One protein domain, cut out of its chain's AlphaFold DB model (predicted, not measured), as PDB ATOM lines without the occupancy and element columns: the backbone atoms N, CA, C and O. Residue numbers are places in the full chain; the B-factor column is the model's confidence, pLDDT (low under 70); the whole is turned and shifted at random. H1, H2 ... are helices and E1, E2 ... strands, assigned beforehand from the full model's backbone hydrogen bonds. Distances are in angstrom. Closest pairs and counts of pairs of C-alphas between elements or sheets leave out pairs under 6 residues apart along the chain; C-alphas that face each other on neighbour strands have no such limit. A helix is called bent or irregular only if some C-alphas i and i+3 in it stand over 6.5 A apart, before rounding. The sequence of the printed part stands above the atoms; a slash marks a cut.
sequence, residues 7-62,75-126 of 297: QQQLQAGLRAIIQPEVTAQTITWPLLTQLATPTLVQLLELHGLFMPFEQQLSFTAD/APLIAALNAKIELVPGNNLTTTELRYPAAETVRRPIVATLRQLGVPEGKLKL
ATOM      1  N   GLN A   7      98.899 109.160 141.265       62.25
ATOM      2  CA  GLN A   7      98.572 108.302 142.407       62.25
ATOM      3  C   GLN A   7      99.809 107.759 143.136       62.25
ATOM      4  O   GLN A   7      99.817 107.711 144.362       62.25
ATOM      5  N   GLN A   8     100.867 107.383 142.415       63.09
ATOM      6  CA  GLN A   8     102.123 106.914 143.010       63.09
ATOM      7  C   GLN A   8     102.853 108.048 143.742       63.09
ATOM      8  O   GLN A   8     103.395 107.824 144.821       63.09
ATOM      9  N   GLN A   9     102.810 109.274 143.206       70.12
ATOM     10  CA  GLN A   9     103.360 110.459 143.879       70.12
ATOM     11  C   GLN A   9     102.590 110.795 145.162       70.12
ATOM     12  O   GLN A   9     103.206 111.025 146.199       70.12
ATOM     13  N   LEU A  10     101.254 110.743 145.121       66.62
ATOM     14  CA  LEU A  10     100.412 110.942 146.305       66.62
ATOM     15  C   LEU A  10     100.665 109.869 147.371       66.62
ATOM     16  O   LEU A  10     100.804 110.190 148.547       66.62
ATOM     17  N   GLN A  11     100.790 108.601 146.976       67.81
ATOM     18  CA  GLN A  11     101.105 107.516 147.907       67.81
ATOM     19  C   GLN A  11     102.496 107.666 148.536       67.81
ATOM     20  O   GLN A  11     102.653 107.417 149.733       67.81
ATOM     21  N   ALA A  12     103.498 108.076 147.755       68.94
ATOM     22  CA  ALA A  12     104.842 108.340 148.261       68.94
ATOM     23  C   ALA A  12     104.859 109.537 149.228       68.94
ATOM     24  O   ALA A  12     105.440 109.436 150.307       68.94
ATOM     25  N   GLY A  13     104.164 110.627 148.887       70.12
ATOM     26  CA  GLY A  13     104.029 111.808 149.742       70.12
ATOM     27  C   GLY A  13     103.291 111.513 151.047       70.12
ATOM     28  O   GLY A  13     103.769 111.881 152.116       70.12
ATOM     29  N   LEU A  14     102.182 110.764 150.995       74.56
ATOM     30  CA  LEU A  14     101.442 110.361 152.195       74.56
ATOM     31  C   LEU A  14     102.326 109.544 153.141       74.56
ATOM     32  O   LEU A  14     102.345 109.815 154.336       74.56
ATOM     33  N   ARG A  15     103.104 108.587 152.617       72.00
ATOM     34  CA  ARG A  15     104.043 107.791 153.428       72.00
ATOM     35  C   ARG A  15     105.155 108.631 154.049       72.00
ATOM     36  O   ARG A  15     105.594 108.308 155.148       72.00
ATOM     37  N   ALA A  16     105.618 109.670 153.356       72.12
ATOM     38  CA  ALA A  16     106.654 110.560 153.868       72.12
ATOM     39  C   ALA A  16     106.148 111.441 155.024       72.12
ATOM     40  O   ALA A  16     106.913 111.718 155.945       72.12
ATOM     41  N   ILE A  17     104.871 111.844 154.991       74.06
ATOM     42  CA  ILE A  17     104.271 112.762 155.972       74.06
ATOM     43  C   ILE A  17     103.662 112.009 157.165       74.06
ATOM     44  O   ILE A  17     103.895 112.373 158.316       74.06
ATOM     45  N   ILE A  18     102.892 110.950 156.905       75.56
ATOM     46  CA  ILE A  18     102.288 110.089 157.928       75.56
ATOM     47  C   ILE A  18     102.874 108.686 157.803       75.56
ATOM     48  O   ILE A  18     102.330 107.815 157.126       75.56
ATOM     49  N   GLN A  19     104.022 108.471 158.447       76.19
ATOM     50  CA  GLN A  19     104.668 107.161 158.459       76.19
ATOM     51  C   GLN A  19     103.780 106.161 159.210       76.19
ATOM     52  O   GLN A  19     103.541 106.340 160.407       76.19
ATOM     53  N   PRO A  20     103.262 105.117 158.541       78.19
ATOM     54  CA  PRO A  20     102.514 104.094 159.240       78.19
ATOM     55  C   PRO A  20     103.462 103.187 160.021       78.19
ATOM     56  O   PRO A  20     104.494 102.753 159.506       78.19
ATOM     57  N   GLU A  21     103.054 102.800 161.222       79.06
ATOM     58  CA  GLU A  21     103.673 101.679 161.914       79.06
ATOM     59  C   GLU A  21     103.160 100.380 161.296       79.06
ATOM     60  O   GLU A  21     101.972 100.044 161.386       79.06
ATOM     61  N   VAL A  22     104.058  99.645 160.645       76.06
ATOM     62  CA  VAL A  22     103.739  98.368 160.008       76.06
ATOM     63  C   VAL A  22     104.285  97.239 160.870       76.06
ATOM     64  O   VAL A  22     105.489  97.115 161.071       76.06
ATOM     65  N   THR A  23     103.388  96.384 161.350       75.69
ATOM     66  CA  THR A  23     103.737  95.094 161.953       75.69
ATOM     67  C   THR A  23     103.286  93.961 161.038       75.69
ATOM     68  O   THR A  23     102.529  94.172 160.088       75.69
ATOM     69  N   ALA A  24     103.674  92.725 161.360       63.97
ATOM     70  CA  ALA A  24     103.207  91.535 160.645       63.97
ATOM     71  C   ALA A  24     101.669  91.372 160.634       63.97
ATOM     72  O   ALA A  24     101.142  90.611 159.827       63.97
ATOM     73  N   GLN A  25     100.944  92.054 161.531       71.06
ATOM     74  CA  GLN A  25      99.508  91.855 161.757       71.06
ATOM     75  C   GLN A  25      98.692  93.149 161.679       71.06
ATOM     76  O   GLN A  25      97.465  93.119 161.779       71.06
ATOM     77  N   THR A  26      99.329  94.314 161.563       72.00
ATOM     78  CA  THR A  26      98.626  95.599 161.618       72.00
ATOM     79  C   THR A  26      99.369  96.676 160.846       72.00
ATOM     80  O   THR A  26     100.590  96.758 160.933       72.00
ATOM     81  N   ILE A  27      98.623  97.557 160.186       76.88
ATOM     82  CA  ILE A  27      99.107  98.876 159.779       76.88
ATOM     83  C   ILE A  27      98.413  99.892 160.676       76.88
ATOM     84  O   ILE A  27      97.183  99.921 160.731       76.88
ATOM     85  N   THR A  28      99.183 100.692 161.399       77.94
ATOM     86  CA  THR A  28      98.645 101.744 162.260       77.94
ATOM     87  C   THR A  28      99.091 103.088 161.714       77.94
ATOM     88  O   THR A  28     100.281 103.386 161.686       77.94
ATOM     89  N   TRP A  29      98.131 103.898 161.280       85.19
ATOM     90  CA  TRP A  29      98.356 105.307 160.995       85.19
ATOM     91  C   TRP A  29      98.053 106.137 162.245       85.19
ATOM     92  O   TRP A  29      97.116 105.805 162.984       85.19
ATOM     93  N   PRO A  30      98.796 107.229 162.481       85.06
ATOM     94  CA  PRO A  30      98.455 108.175 163.533       85.06
ATOM     95  C   PRO A  30      97.045 108.734 163.308       85.06
ATOM     96  O   PRO A  30      96.598 108.904 162.173       85.06
ATOM     97  N   LEU A  31      96.326 109.015 164.397       88.56
ATOM     98  CA  LEU A  31      95.032 109.688 164.303       88.56
ATOM     99  C   LEU A  31      95.246 111.122 163.822       88.56
ATOM    100  O   LEU A  31      96.074 111.841 164.383       88.56
ATOM    101  N   LEU A  32      94.460 111.580 162.844       87.69
ATOM    102  CA  LEU A  32      94.588 112.940 162.304       87.69
ATOM    103  C   LEU A  32      94.354 113.993 163.391       87.69
ATOM    104  O   LEU A  32      94.982 115.046 163.406       87.69
ATOM    105  N   THR A  33      93.495 113.684 164.361       89.38
ATOM    106  CA  THR A  33      93.239 114.547 165.521       89.38
ATOM    107  C   THR A  33      94.447 114.712 166.443       89.38
ATOM    108  O   THR A  33      94.478 115.678 167.203       89.38
ATOM    109  N   GLN A  34      95.434 113.817 166.374       88.19
ATOM    110  CA  GLN A  34      96.634 113.812 167.217       88.19
ATOM    111  C   GLN A  34      97.883 114.334 166.491       88.19
ATOM    112  O   GLN A  34      98.907 114.552 167.131       88.19
ATOM    113  N   LEU A  35      97.812 114.564 165.176       87.62
ATOM    114  CA  LEU A  35      98.944 115.072 164.401       87.62
ATOM    115  C   LEU A  35      99.281 116.521 164.747       87.62
ATOM    116  O   LEU A  35      98.396 117.336 165.008       87.62
ATOM    117  N   ALA A  36     100.560 116.880 164.690       89.81
ATOM    118  CA  ALA A  36     100.961 118.273 164.813       89.81
ATOM    119  C   ALA A  36     100.333 119.111 163.684       89.81
ATOM    120  O   ALA A  36     100.179 118.652 162.551       89.81
ATOM    121  N   THR A  37      99.966 120.353 163.986       85.94
ATOM    122  CA  THR A  37      99.319 121.261 163.026       85.94
ATOM    123  C   THR A  37     100.134 121.468 161.742       85.94
ATOM    124  O   THR A  37      99.536 121.368 160.671       85.94
ATOM    125  N   PRO A  38     101.477 121.603 161.777       85.69
ATOM    126  CA  PRO A  38     102.289 121.635 160.558       85.69
ATOM    127  C   PRO A  38     102.123 120.388 159.675       85.69
ATOM    128  O   PRO A  38     102.059 120.500 158.455       85.69
ATOM    129  N   THR A  39     101.986 119.201 160.273       86.00
ATOM    130  CA  THR A  39     101.761 117.945 159.541       86.00
ATOM    131  C   THR A  39     100.406 117.944 158.837       86.00
ATOM    132  O   THR A  39     100.298 117.499 157.699       86.00
ATOM    133  N   LEU A  40      99.364 118.477 159.483       84.94
ATOM    134  CA  LEU A  40      98.040 118.607 158.871       84.94
ATOM    135  C   LEU A  40      98.049 119.568 157.674       84.94
ATOM    136  O   LEU A  40      97.385 119.295 156.676       84.94
ATOM    137  N   VAL A  41      98.819 120.657 157.752       83.38
ATOM    138  CA  VAL A  41      98.996 121.607 156.641       83.38
ATOM    139  C   VAL A  41      99.728 120.951 155.470       83.38
ATOM    140  O   VAL A  41      99.242 121.011 154.347       83.38
ATOM    141  N   GLN A  42     100.820 120.227 155.728       83.31
ATOM    142  CA  GLN A  42     101.543 119.487 154.682       83.31
ATOM    143  C   GLN A  42     100.659 118.449 153.977       83.31
ATOM    144  O   GLN A  42     100.770 118.249 152.768       83.31
ATOM    145  N   LEU A  43      99.754 117.790 154.711       82.25
ATOM    146  CA  LEU A  43      98.785 116.873 154.111       82.25
ATOM    147  C   LEU A  43      97.796 117.607 153.191       82.25
ATOM    148  O   LEU A  43      97.485 117.095 152.121       82.25
ATOM    149  N   LEU A  44      97.322 118.801 153.559       80.81
ATOM    150  CA  LEU A  44      96.472 119.610 152.676       80.81
ATOM    151  C   LEU A  44      97.213 119.993 151.386       80.81
ATOM    152  O   LEU A  44      96.679 119.801 150.294       80.81
ATOM    153  N   GLU A  45      98.458 120.452 151.507       80.69
ATOM    154  CA  GLU A  45      99.300 120.835 150.367       80.69
ATOM    155  C   GLU A  45      99.556 119.661 149.419       80.69
ATOM    156  O   GLU A  45      99.469 119.816 148.200       80.69
ATOM    157  N   LEU A  46      99.784 118.458 149.961       78.44
ATOM    158  CA  LEU A  46      99.926 117.237 149.164       78.44
ATOM    159  C   LEU A  46      98.676 116.959 148.311       78.44
ATOM    160  O   LEU A  46      98.781 116.470 147.185       78.44
ATOM    161  N   HIS A  47      97.497 117.298 148.828       76.12
ATOM    162  CA  HIS A  47      96.229 117.205 148.109       76.12
ATOM    163  C   HIS A  47      95.935 118.428 147.218       76.12
ATOM    164  O   HIS A  47      94.846 118.529 146.654       76.12
ATOM    165  N   GLY A  48      96.912 119.322 147.027       69.88
ATOM    166  CA  GLY A  48      96.808 120.507 146.176       69.88
ATOM    167  C   GLY A  48      96.104 121.692 146.838       69.88
ATOM    168  O   GLY A  48      95.671 122.603 146.136       69.88
ATOM    169  N   LEU A  49      95.965 121.680 148.167       74.25
ATOM    170  CA  LEU A  49      95.318 122.739 148.940       74.25
ATOM    171  C   LEU A  49      96.368 123.571 149.668       74.25
ATOM    172  O   LEU A  49      96.783 123.251 150.780       74.25
ATOM    173  N   PHE A  50      96.779 124.655 149.019       74.31
ATOM    174  CA  PHE A  50      97.736 125.606 149.570       74.31
ATOM    175  C   PHE A  50      96.999 126.708 150.320       74.31
ATOM    176  O   PHE A  50      96.214 127.449 149.730       74.31
ATOM    177  N   MET A  51      97.254 126.808 151.624       72.88
ATOM    178  CA  MET A  51      96.592 127.765 152.506       72.88
ATOM    179  C   MET A  51      97.636 128.553 153.306       72.88
ATOM    180  O   MET A  51      98.361 127.953 154.104       72.88
ATOM    181  N   PRO A  52      97.710 129.885 153.146       73.00
ATOM    182  CA  PRO A  52      98.703 130.713 153.822       73.00
ATOM    183  C   PRO A  52      98.241 131.071 155.247       73.00
ATOM    184  O   PRO A  52      97.937 132.223 155.550       73.00
ATOM    185  N   PHE A  53      98.137 130.070 156.127       82.00
ATOM    186  CA  PHE A  53      97.720 130.266 157.522       82.00
ATOM    187  C   PHE A  53      98.586 131.312 158.235       82.00
ATOM    188  O   PHE A  53      99.796 131.362 158.024       82.00
ATOM    189  N   GLU A  54      97.955 132.137 159.077       79.81
ATOM    190  CA  GLU A  54      98.596 133.233 159.835       79.81
ATOM    191  C   GLU A  54      99.253 134.330 158.980       79.81
ATOM    192  O   GLU A  54      99.816 135.281 159.523       79.81
ATOM    193  N   GLN A  55      99.154 134.250 157.651       75.12
ATOM    194  CA  GLN A  55      99.654 135.288 156.764       75.12
ATOM    195  C   GLN A  55      98.603 136.371 156.531       75.12
ATOM    196  O   GLN A  55      97.390 136.174 156.669       75.12
ATOM    197  N   GLN A  56      99.112 137.535 156.147       72.88
ATOM    198  CA  GLN A  56      98.328 138.683 155.730       72.88
ATOM    199  C   GLN A  56      98.619 138.920 154.257       72.88
ATOM    200  O   GLN A  56      99.780 139.037 153.863       72.88
ATOM    201  N   LEU A  57      97.568 138.957 153.444       69.75
ATOM    202  CA  LEU A  57      97.682 139.289 152.031       69.75
ATOM    203  C   LEU A  57      97.121 140.689 151.815       69.75
ATOM    204  O   LEU A  57      95.934 140.923 152.045       69.75
ATOM    205  N   SER A  58      97.974 141.607 151.375       67.50
ATOM    206  CA  SER A  58      97.582 142.965 151.002       67.50
ATOM    207  C   SER A  58      97.239 143.024 149.516       67.50
ATOM    208  O   SER A  58      98.005 142.548 148.677       67.50
ATOM    209  N   PHE A  59      96.119 143.653 149.179       69.12
ATOM    210  CA  PHE A  59      95.735 143.935 147.797       69.12
ATOM    211  C   PHE A  59      95.116 145.326 147.674       69.12
ATOM    212  O   PHE A  59      94.610 145.919 148.630       69.12
ATOM    213  N   THR A  60      95.196 145.868 146.465       63.31
ATOM    214  CA  THR A  60      94.447 147.054 146.049       63.31
ATOM    215  C   THR A  60      92.982 146.676 145.847       63.31
ATOM    216  O   THR A  60      92.706 145.579 145.367       63.31
ATOM    217  N   ALA A  61      92.051 147.568 146.202       56.75
ATOM    218  CA  ALA A  61      90.604 147.299 146.235       56.75
ATOM    219  C   ALA A  61      90.016 146.665 144.951       56.75
ATOM    220  O   ALA A  61      88.993 145.989 145.020       56.75
ATOM    221  N   ASP A  62      90.689 146.819 143.808       55.25
ATOM    222  CA  ASP A  62      90.241 146.335 142.501       55.25
ATOM    223  C   ASP A  62      90.617 144.866 142.189       55.25
ATOM    224  O   ASP A  62      90.287 144.365 141.115       55.25
ATOM    225  N   ALA A  75      83.689 121.354 150.975       74.69
ATOM    226  CA  ALA A  75      84.570 121.099 152.128       74.69
ATOM    227  C   ALA A  75      84.175 121.864 153.415       74.69
ATOM    228  O   ALA A  75      84.008 123.089 153.380       74.69
ATOM    229  N   PRO A  76      84.197 121.208 154.600       81.31
ATOM    230  CA  PRO A  76      84.059 121.864 155.904       81.31
ATOM    231  C   PRO A  76      85.093 122.971 156.141       81.31
ATOM    232  O   PRO A  76      84.821 123.928 156.865       81.31
ATOM    233  N   LEU A  77      86.281 122.846 155.536       83.12
ATOM    234  CA  LEU A  77      87.347 123.840 155.630       83.12
ATOM    235  C   LEU A  77      86.963 125.173 154.981       83.12
ATOM    236  O   LEU A  77      87.220 126.207 155.583       83.12
ATOM    237  N   ILE A  78      86.300 125.171 153.820       78.12
ATOM    238  CA  ILE A  78      85.916 126.413 153.125       78.12
ATOM    239  C   ILE A  78      84.917 127.208 153.962       78.12
ATOM    240  O   ILE A  78      85.108 128.400 154.189       78.12
ATOM    241  N   ALA A  79      83.883 126.540 154.482       79.75
ATOM    242  CA  ALA A  79      82.895 127.183 155.342       79.75
ATOM    243  C   ALA A  79      83.538 127.768 156.613       79.75
ATOM    244  O   ALA A  79      83.220 128.887 157.016       79.75
ATOM    245  N   ALA A  80      84.474 127.037 157.226       79.50
ATOM    246  CA  ALA A  80      85.172 127.501 158.420       79.50
ATOM    247  C   ALA A  80      86.134 128.664 158.146       79.50
ATOM    248  O   ALA A  80      86.222 129.577 158.962       79.50
ATOM    249  N   LEU A  81      86.831 128.646 157.008       77.38
ATOM    250  CA  LEU A  81      87.708 129.734 156.580       77.38
ATOM    251  C   LEU A  81      86.906 131.001 156.290       77.38
ATOM    252  O   LEU A  81      87.233 132.046 156.836       77.38
ATOM    253  N   ASN A  82      85.812 130.910 155.531       76.56
ATOM    254  CA  ASN A  82      84.956 132.063 155.234       76.56
ATOM    255  C   ASN A  82      84.417 132.741 156.500       76.56
ATOM    256  O   ASN A  82      84.267 133.955 156.533       76.56
ATOM    257  N   ALA A  83      84.151 131.967 157.555       77.00
ATOM    258  CA  ALA A  83      83.670 132.494 158.829       77.00
ATOM    259  C   ALA A  83      84.769 133.120 159.714       77.00
ATOM    260  O   ALA A  83      84.451 133.691 160.758       77.00
ATOM    261  N   LYS A  84      86.051 132.944 159.369       79.75
ATOM    262  CA  LYS A  84      87.208 133.307 160.211       79.75
ATOM    263  C   LYS A  84      88.251 134.172 159.512       79.75
ATOM    264  O   LYS A  84      89.144 134.675 160.183       79.75
ATOM    265  N   ILE A  85      88.163 134.315 158.195       76.44
ATOM    266  CA  ILE A  85      88.965 135.262 157.435       76.44
ATOM    267  C   ILE A  85      88.442 136.664 157.729       76.44
ATOM    268  O   ILE A  85      87.252 136.941 157.580       76.44
ATOM    269  N   GLU A  86      89.347 137.545 158.138       76.94
ATOM    270  CA  GLU A  86      89.024 138.936 158.435       76.94
ATOM    271  C   GLU A  86      89.526 139.839 157.315       76.94
ATOM    272  O   GLU A  86      90.662 139.710 156.853       76.94
ATOM    273  N   LEU A  87      88.671 140.771 156.903       74.50
ATOM    274  CA  LEU A  87      89.023 141.858 156.003       74.50
ATOM    275  C   LEU A  87      89.291 143.100 156.856       74.50
ATOM    276  O   LEU A  87      88.376 143.592 157.521       74.50
ATOM    277  N   VAL A  88      90.525 143.596 156.865       76.50
ATOM    278  CA  VAL A  88      90.911 144.773 157.658       76.50
ATOM    279  C   VAL A  88      91.437 145.898 156.762       76.50
ATOM    280  O   VAL A  88      91.999 145.626 155.695       76.50
ATOM    281  N   PRO A  89      91.248 147.176 157.151       72.00
ATOM    282  CA  PRO A  89      91.872 148.295 156.453       72.00
ATOM    283  C   PRO A  89      93.394 148.150 156.505       72.00
ATOM    284  O   PRO A  89      93.949 147.946 157.586       72.00
ATOM    285  N   GLY A  90      94.058 148.248 155.353       66.12
ATOM    286  CA  GLY A  90      95.514 148.234 155.298       66.12
ATOM    287  C   GLY A  90      96.118 149.548 155.788       66.12
ATOM    288  O   GLY A  90      95.428 150.557 155.949       66.12
ATOM    289  N   ASN A  91      97.437 149.557 155.981       68.94
ATOM    290  CA  ASN A  91      98.166 150.737 156.470       68.94
ATOM    291  C   ASN A  91      98.048 151.980 155.556       68.94
ATOM    292  O   ASN A  91      98.307 153.093 156.010       68.94
ATOM    293  N   ASN A  92      97.629 151.810 154.294       65.62
ATOM    294  CA  ASN A  92      97.327 152.890 153.350       65.62
ATOM    295  C   ASN A  92      95.829 152.906 152.983       65.62
ATOM    296  O   ASN A  92      95.218 151.853 152.802       65.62
ATOM    297  N   LEU A  93      95.258 154.102 152.768       60.91
ATOM    298  CA  LEU A  93      93.824 154.341 152.485       60.91
ATOM    299  C   LEU A  93      93.259 153.611 151.246       60.91
ATOM    300  O   LEU A  93      92.047 153.580 151.057       60.91
ATOM    301  N   THR A  94      94.114 153.040 150.397       67.81
ATOM    302  CA  THR A  94      93.745 152.337 149.155       67.81
ATOM    303  C   THR A  94      93.986 150.826 149.213       67.81
ATOM    304  O   THR A  94      93.849 150.140 148.199       67.81
ATOM    305  N   THR A  95      94.397 150.305 150.371       63.75
ATOM    306  CA  THR A  95      94.776 148.897 150.549       63.75
ATOM    307  C   THR A  95      93.839 148.191 151.511       63.75
ATOM    308  O   THR A  95      93.441 148.739 152.538       63.75
ATOM    309  N   THR A  96      93.503 146.954 151.177       68.81
ATOM    310  CA  THR A  96      92.742 146.053 152.035       68.81
ATOM    311  C   THR A  96      93.607 144.843 152.337       68.81
ATOM    312  O   THR A  96      94.319 144.341 151.466       68.81
ATOM    313  N   GLU A  97      93.575 144.396 153.586       70.56
ATOM    314  CA  GLU A  97      94.330 143.240 154.045       70.56
ATOM    315  C   GLU A  97      93.371 142.109 154.394       70.56
ATOM    316  O   GLU A  97      92.391 142.295 155.118       70.56
ATOM    317  N   LEU A  98      93.670 140.919 153.884       72.56
ATOM    318  CA  LEU A  98      92.967 139.695 154.233       72.56
ATOM    319  C   LEU A  98      93.835 138.901 155.199       72.56
ATOM    320  O   LEU A  98      94.976 138.546 154.894       72.56
ATOM    321  N   ARG A  99      93.288 138.655 156.387       74.50
ATOM    322  CA  ARG A  99      93.956 137.934 157.467       74.50
ATOM    323  C   ARG A  99      93.455 136.506 157.514       74.50
ATOM    324  O   ARG A  99      92.264 136.267 157.723       74.50
ATOM    325  N   TYR A 100      94.373 135.560 157.353       78.69
ATOM    326  CA  TYR A 100      94.051 134.153 157.524       78.69
ATOM    327  C   TYR A 100      94.063 133.768 159.000       78.69
ATOM    328  O   TYR A 100      94.942 134.203 159.749       78.69
ATOM    329  N   PRO A 101      93.127 132.906 159.426       83.69
ATOM    330  CA  PRO A 101      93.152 132.377 160.775       83.69
ATOM    331  C   PRO A 101      94.400 131.520 161.002       83.69
ATOM    332  O   PRO A 101      94.970 130.947 160.068       83.69
ATOM    333  N   ALA A 102      94.776 131.358 162.270       87.50
ATOM    334  CA  ALA A 102      95.756 130.349 162.636       87.50
ATOM    335  C   ALA A 102      95.216 128.952 162.330       87.50
ATOM    336  O   ALA A 102      94.050 128.657 162.620       87.50
ATOM    337  N   ALA A 103      96.063 128.072 161.790       85.38
ATOM    338  CA  ALA A 103      95.675 126.707 161.430       85.38
ATOM    339  C   ALA A 103      95.037 125.954 162.614       85.38
ATOM    340  O   ALA A 103      94.089 125.191 162.433       85.38
ATOM    341  N   GLU A 104      95.485 126.242 163.838       87.50
ATOM    342  CA  GLU A 104      94.930 125.666 165.064       87.50
ATOM    343  C   GLU A 104      93.449 126.020 165.275       87.50
ATOM    344  O   GLU A 104      92.640 125.175 165.655       87.50
ATOM    345  N   THR A 105      93.050 127.251 164.946       87.38
ATOM    346  CA  THR A 105      91.665 127.722 165.131       87.38
ATOM    347  C   THR A 105      90.675 127.064 164.166       87.38
ATOM    348  O   THR A 105      89.479 126.991 164.455       87.38
ATOM    349  N   VAL A 106      91.170 126.523 163.048       88.12
ATOM    350  CA  VAL A 106      90.394 125.773 162.047       88.12
ATOM    351  C   VAL A 106      90.823 124.304 161.961       88.12
ATOM    352  O   VAL A 106      90.488 123.600 161.008       88.12
ATOM    353  N   ARG A 107      91.494 123.791 163.000       90.56
ATOM    354  CA  ARG A 107      92.028 122.422 163.054       90.56
ATOM    355  C   ARG A 107      90.973 121.347 162.812       90.56
ATOM    356  O   ARG A 107      91.192 120.417 162.039       90.56
ATOM    357  N   ARG A 108      89.804 121.458 163.449       91.00
ATOM    358  CA  ARG A 108      88.705 120.488 163.280       91.00
ATOM    359  C   ARG A 108      88.208 120.428 161.819       91.00
ATOM    360  O   ARG A 108      88.109 119.319 161.294       91.00
ATOM    361  N   PRO A 109      87.931 121.562 161.148       89.25
ATOM    362  CA  PRO A 109      87.671 121.606 159.708       89.25
ATOM    363  C   PRO A 109      88.786 121.023 158.826       89.25
ATOM    364  O   PRO A 109      88.475 120.315 157.866       89.25
ATOM    365  N   ILE A 110      90.062 121.263 159.159       89.12
ATOM    366  CA  ILE A 110      91.210 120.667 158.447       89.12
ATOM    367  C   ILE A 110      91.138 119.137 158.520       89.12
ATOM    368  O   ILE A 110      91.124 118.468 157.489       89.12
ATOM    369  N   VAL A 111      91.000 118.577 159.726       89.50
ATOM    370  CA  VAL A 111      90.890 117.122 159.933       89.50
ATOM    371  C   VAL A 111      89.687 116.536 159.189       89.50
ATOM    372  O   VAL A 111      89.803 115.495 158.547       89.50
ATOM    373  N   ALA A 112      88.529 117.200 159.243       86.50
ATOM    374  CA  ALA A 112      87.334 116.752 158.530       86.50
ATOM    375  C   ALA A 112      87.541 116.721 157.005       86.50
ATOM    376  O   ALA A 112      87.107 115.779 156.347       86.50
ATOM    377  N   THR A 113      88.253 117.707 156.462       84.38
ATOM    378  CA  THR A 113      88.566 117.791 155.028       84.38
ATOM    379  C   THR A 113      89.558 116.704 154.612       84.38
ATOM    380  O   THR A 113      89.328 116.015 153.625       84.38
ATOM    381  N   LEU A 114      90.604 116.448 155.404       83.12
ATOM    382  CA  LEU A 114      91.550 115.353 155.140       83.12
ATOM    383  C   LEU A 114      90.871 113.970 155.148       83.12
ATOM    384  O   LEU A 114      91.205 113.115 154.331       83.12
ATOM    385  N   ARG A 115      89.860 113.762 156.003       86.06
ATOM    386  CA  ARG A 115      89.027 112.544 155.977       86.06
ATOM    387  C   ARG A 115      88.220 112.415 154.690       86.06
ATOM    388  O   ARG A 115      88.171 111.329 154.121       86.06
ATOM    389  N   GLN A 116      87.604 113.503 154.226       80.44
ATOM    390  CA  GLN A 116      86.877 113.517 152.950       80.44
ATOM    391  C   GLN A 116      87.804 113.227 151.764       80.44
ATOM    392  O   GLN A 116      87.409 112.530 150.834       80.44
ATOM    393  N   LEU A 117      89.052 113.697 151.833       78.12
ATOM    394  CA  LEU A 117      90.100 113.431 150.845       78.12
ATOM    395  C   LEU A 117      90.699 112.014 150.947       78.12
ATOM    396  O   LEU A 117      91.568 111.659 150.151       78.12
ATOM    397  N   GLY A 118      90.234 111.194 151.895       78.19
ATOM    398  CA  GLY A 118      90.624 109.794 152.033       78.19
ATOM    399  C   GLY A 118      91.988 109.569 152.690       78.19
ATOM    400  O   GLY A 118      92.579 108.507 152.494       78.19
ATOM    401  N   VAL A 119      92.501 110.534 153.463       81.25
ATOM    402  CA  VAL A 119      93.750 110.350 154.215       81.25
ATOM    403  C   VAL A 119      93.555 109.253 155.274       81.25
ATOM    404  O   VAL A 119      92.634 109.352 156.088       81.25
ATOM    405  N   PRO A 120      94.389 108.194 155.279       77.69
ATOM    406  CA  PRO A 120      94.222 107.070 156.192       77.69
ATOM    407  C   PRO A 120      94.568 107.460 157.635       77.69
ATOM    408  O   PRO A 120      95.554 108.149 157.885       77.69
ATOM    409  N   GLU A 121      93.783 106.966 158.592       83.25
ATOM    410  CA  GLU A 121      94.040 107.126 160.025       83.25
ATOM    411  C   GLU A 121      93.609 105.883 160.808       83.25
ATOM    412  O   GLU A 121      92.721 105.134 160.390       83.25
ATOM    413  N   GLY A 122      94.221 105.668 161.972       84.06
ATOM    414  CA  GLY A 122      93.857 104.574 162.861       84.06
ATOM    415  C   GLY A 122      94.435 103.222 162.444       84.06
ATOM    416  O   GLY A 122      95.420 103.119 161.715       84.06
ATOM    417  N   LYS A 123      93.855 102.150 162.989       78.12
ATOM    418  CA  LYS A 123      94.441 100.808 162.944       78.12
ATOM    419  C   LYS A 123      93.723  99.906 161.950       78.12
ATOM    420  O   LYS A 123      92.565  99.547 162.147       78.12
ATOM    421  N   LEU A 124      94.457  99.441 160.949       72.25
ATOM    422  CA  LEU A 124      94.050  98.378 160.045       72.25
ATOM    423  C   LEU A 124      94.675  97.062 160.508       72.25
ATOM    424  O   LEU A 124      95.894  96.918 160.544       72.25
ATOM    425  N   LYS A 125      93.850  96.076 160.860       67.38
ATOM    426  CA  LYS A 125      94.335  94.718 161.143       67.38
ATOM    427  C   LYS A 125      94.626  94.008 159.819       67.38
ATOM    428  O   LYS A 125      93.713  93.767 159.035       67.38
ATOM    429  N   LEU A 126      95.887  93.661 159.592       56.38
ATOM    430  CA  LEU A 126      96.302  92.709 158.570       56.38
ATOM    431  C   LEU A 126      96.070  91.317 159.167       56.38
ATOM    432  O   LEU A 126      96.788  90.902 160.070       56.38
TER     433      LEU A 126
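What this domain is: This is residues 7 to 62 and 75 to 126 of the 297 residues of an uncharacterized protein of Lactiplantibacillus mudanjiangensis (UniProt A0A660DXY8). A three-stranded sheet, E2, E4 and E3, forms one end of a long rod, a two-stranded ribbon, E1 and E5, forms the other, and helices H2, H4 and H3 pack together in the middle. H1 packs beside H2. The printed part has 108 residues with four named helices and five named strands, in the order H1 E1 H2 E2 H3 E3 E4 H4 E5; both sheets are antiparallel, the larger ordered E2 - E4 - E3, and the class is mixed. The whole is loose, with a radius of gyration of the C-alphas of 17.4 A and spans of 64 by 24 by 20 A.

Where its parts are: E2 is residues 56 to 60, 13.4 A, E4 95 to 99, 13.0 A, and E3 86 to 89, 10.0 A. H4 is residues 103 to 116, 18.0 A, irregular with C-alphas 105 and 108 8.0 A apart. H2 is 37 to 46, 14.4 A, and H3 76 to 82, 10.3 A. H1, residues 7 to 17, 15.4 A, begins at C-alpha 7 (98.572, 108.302, 142.407). E1 is 26 to 29, 9.7 A; E5, 122 to 125, 10.0 A, ends at C-alpha 125 (94.335, 94.718, 161.143).

How they stand to each other: N 57 and O 98 of E2 and E4 are 3.0 A apart, within hydrogen-bond range. E3 and E4 form a hairpin, with N 88 and O 97 at 2.9 A. The four helices are not on this sheet. H4 touches H3, closest C-alphas Leu 77 and Pro 109 at 4.7 A, opposite ways at a tilt of 36 degrees, only just steep. H4 touches H2, closest C-alphas Thr 37 and Glu 104 at 6.5 A, the same way at a steep tilt of 44 degrees. H2 touches H1, closest C-alphas Ile 17 and Thr 39 at 6.8 A, opposite ways at a shallow tilt of 12 degrees. In E1 and E5, N 27 and O 124 are 2.8 A apart. Every O i to N i+4 pair is within hydrogen-bond range in H1, H2 and H3; in H4, 8 of 10 are.

The domain as a whole: The C-alphas farthest apart, of Ala 24 and Leu 93, are 64.0 A apart. Residues 63 to 74 are not printed, and C-alphas 62 and 75 are 27.6 A apart across this cut. Of the links printed whole, none is long. The mean pLDDT of the printed part is 77.0; 22 residues are under 70, among them 57 to 62 and 90 to 96.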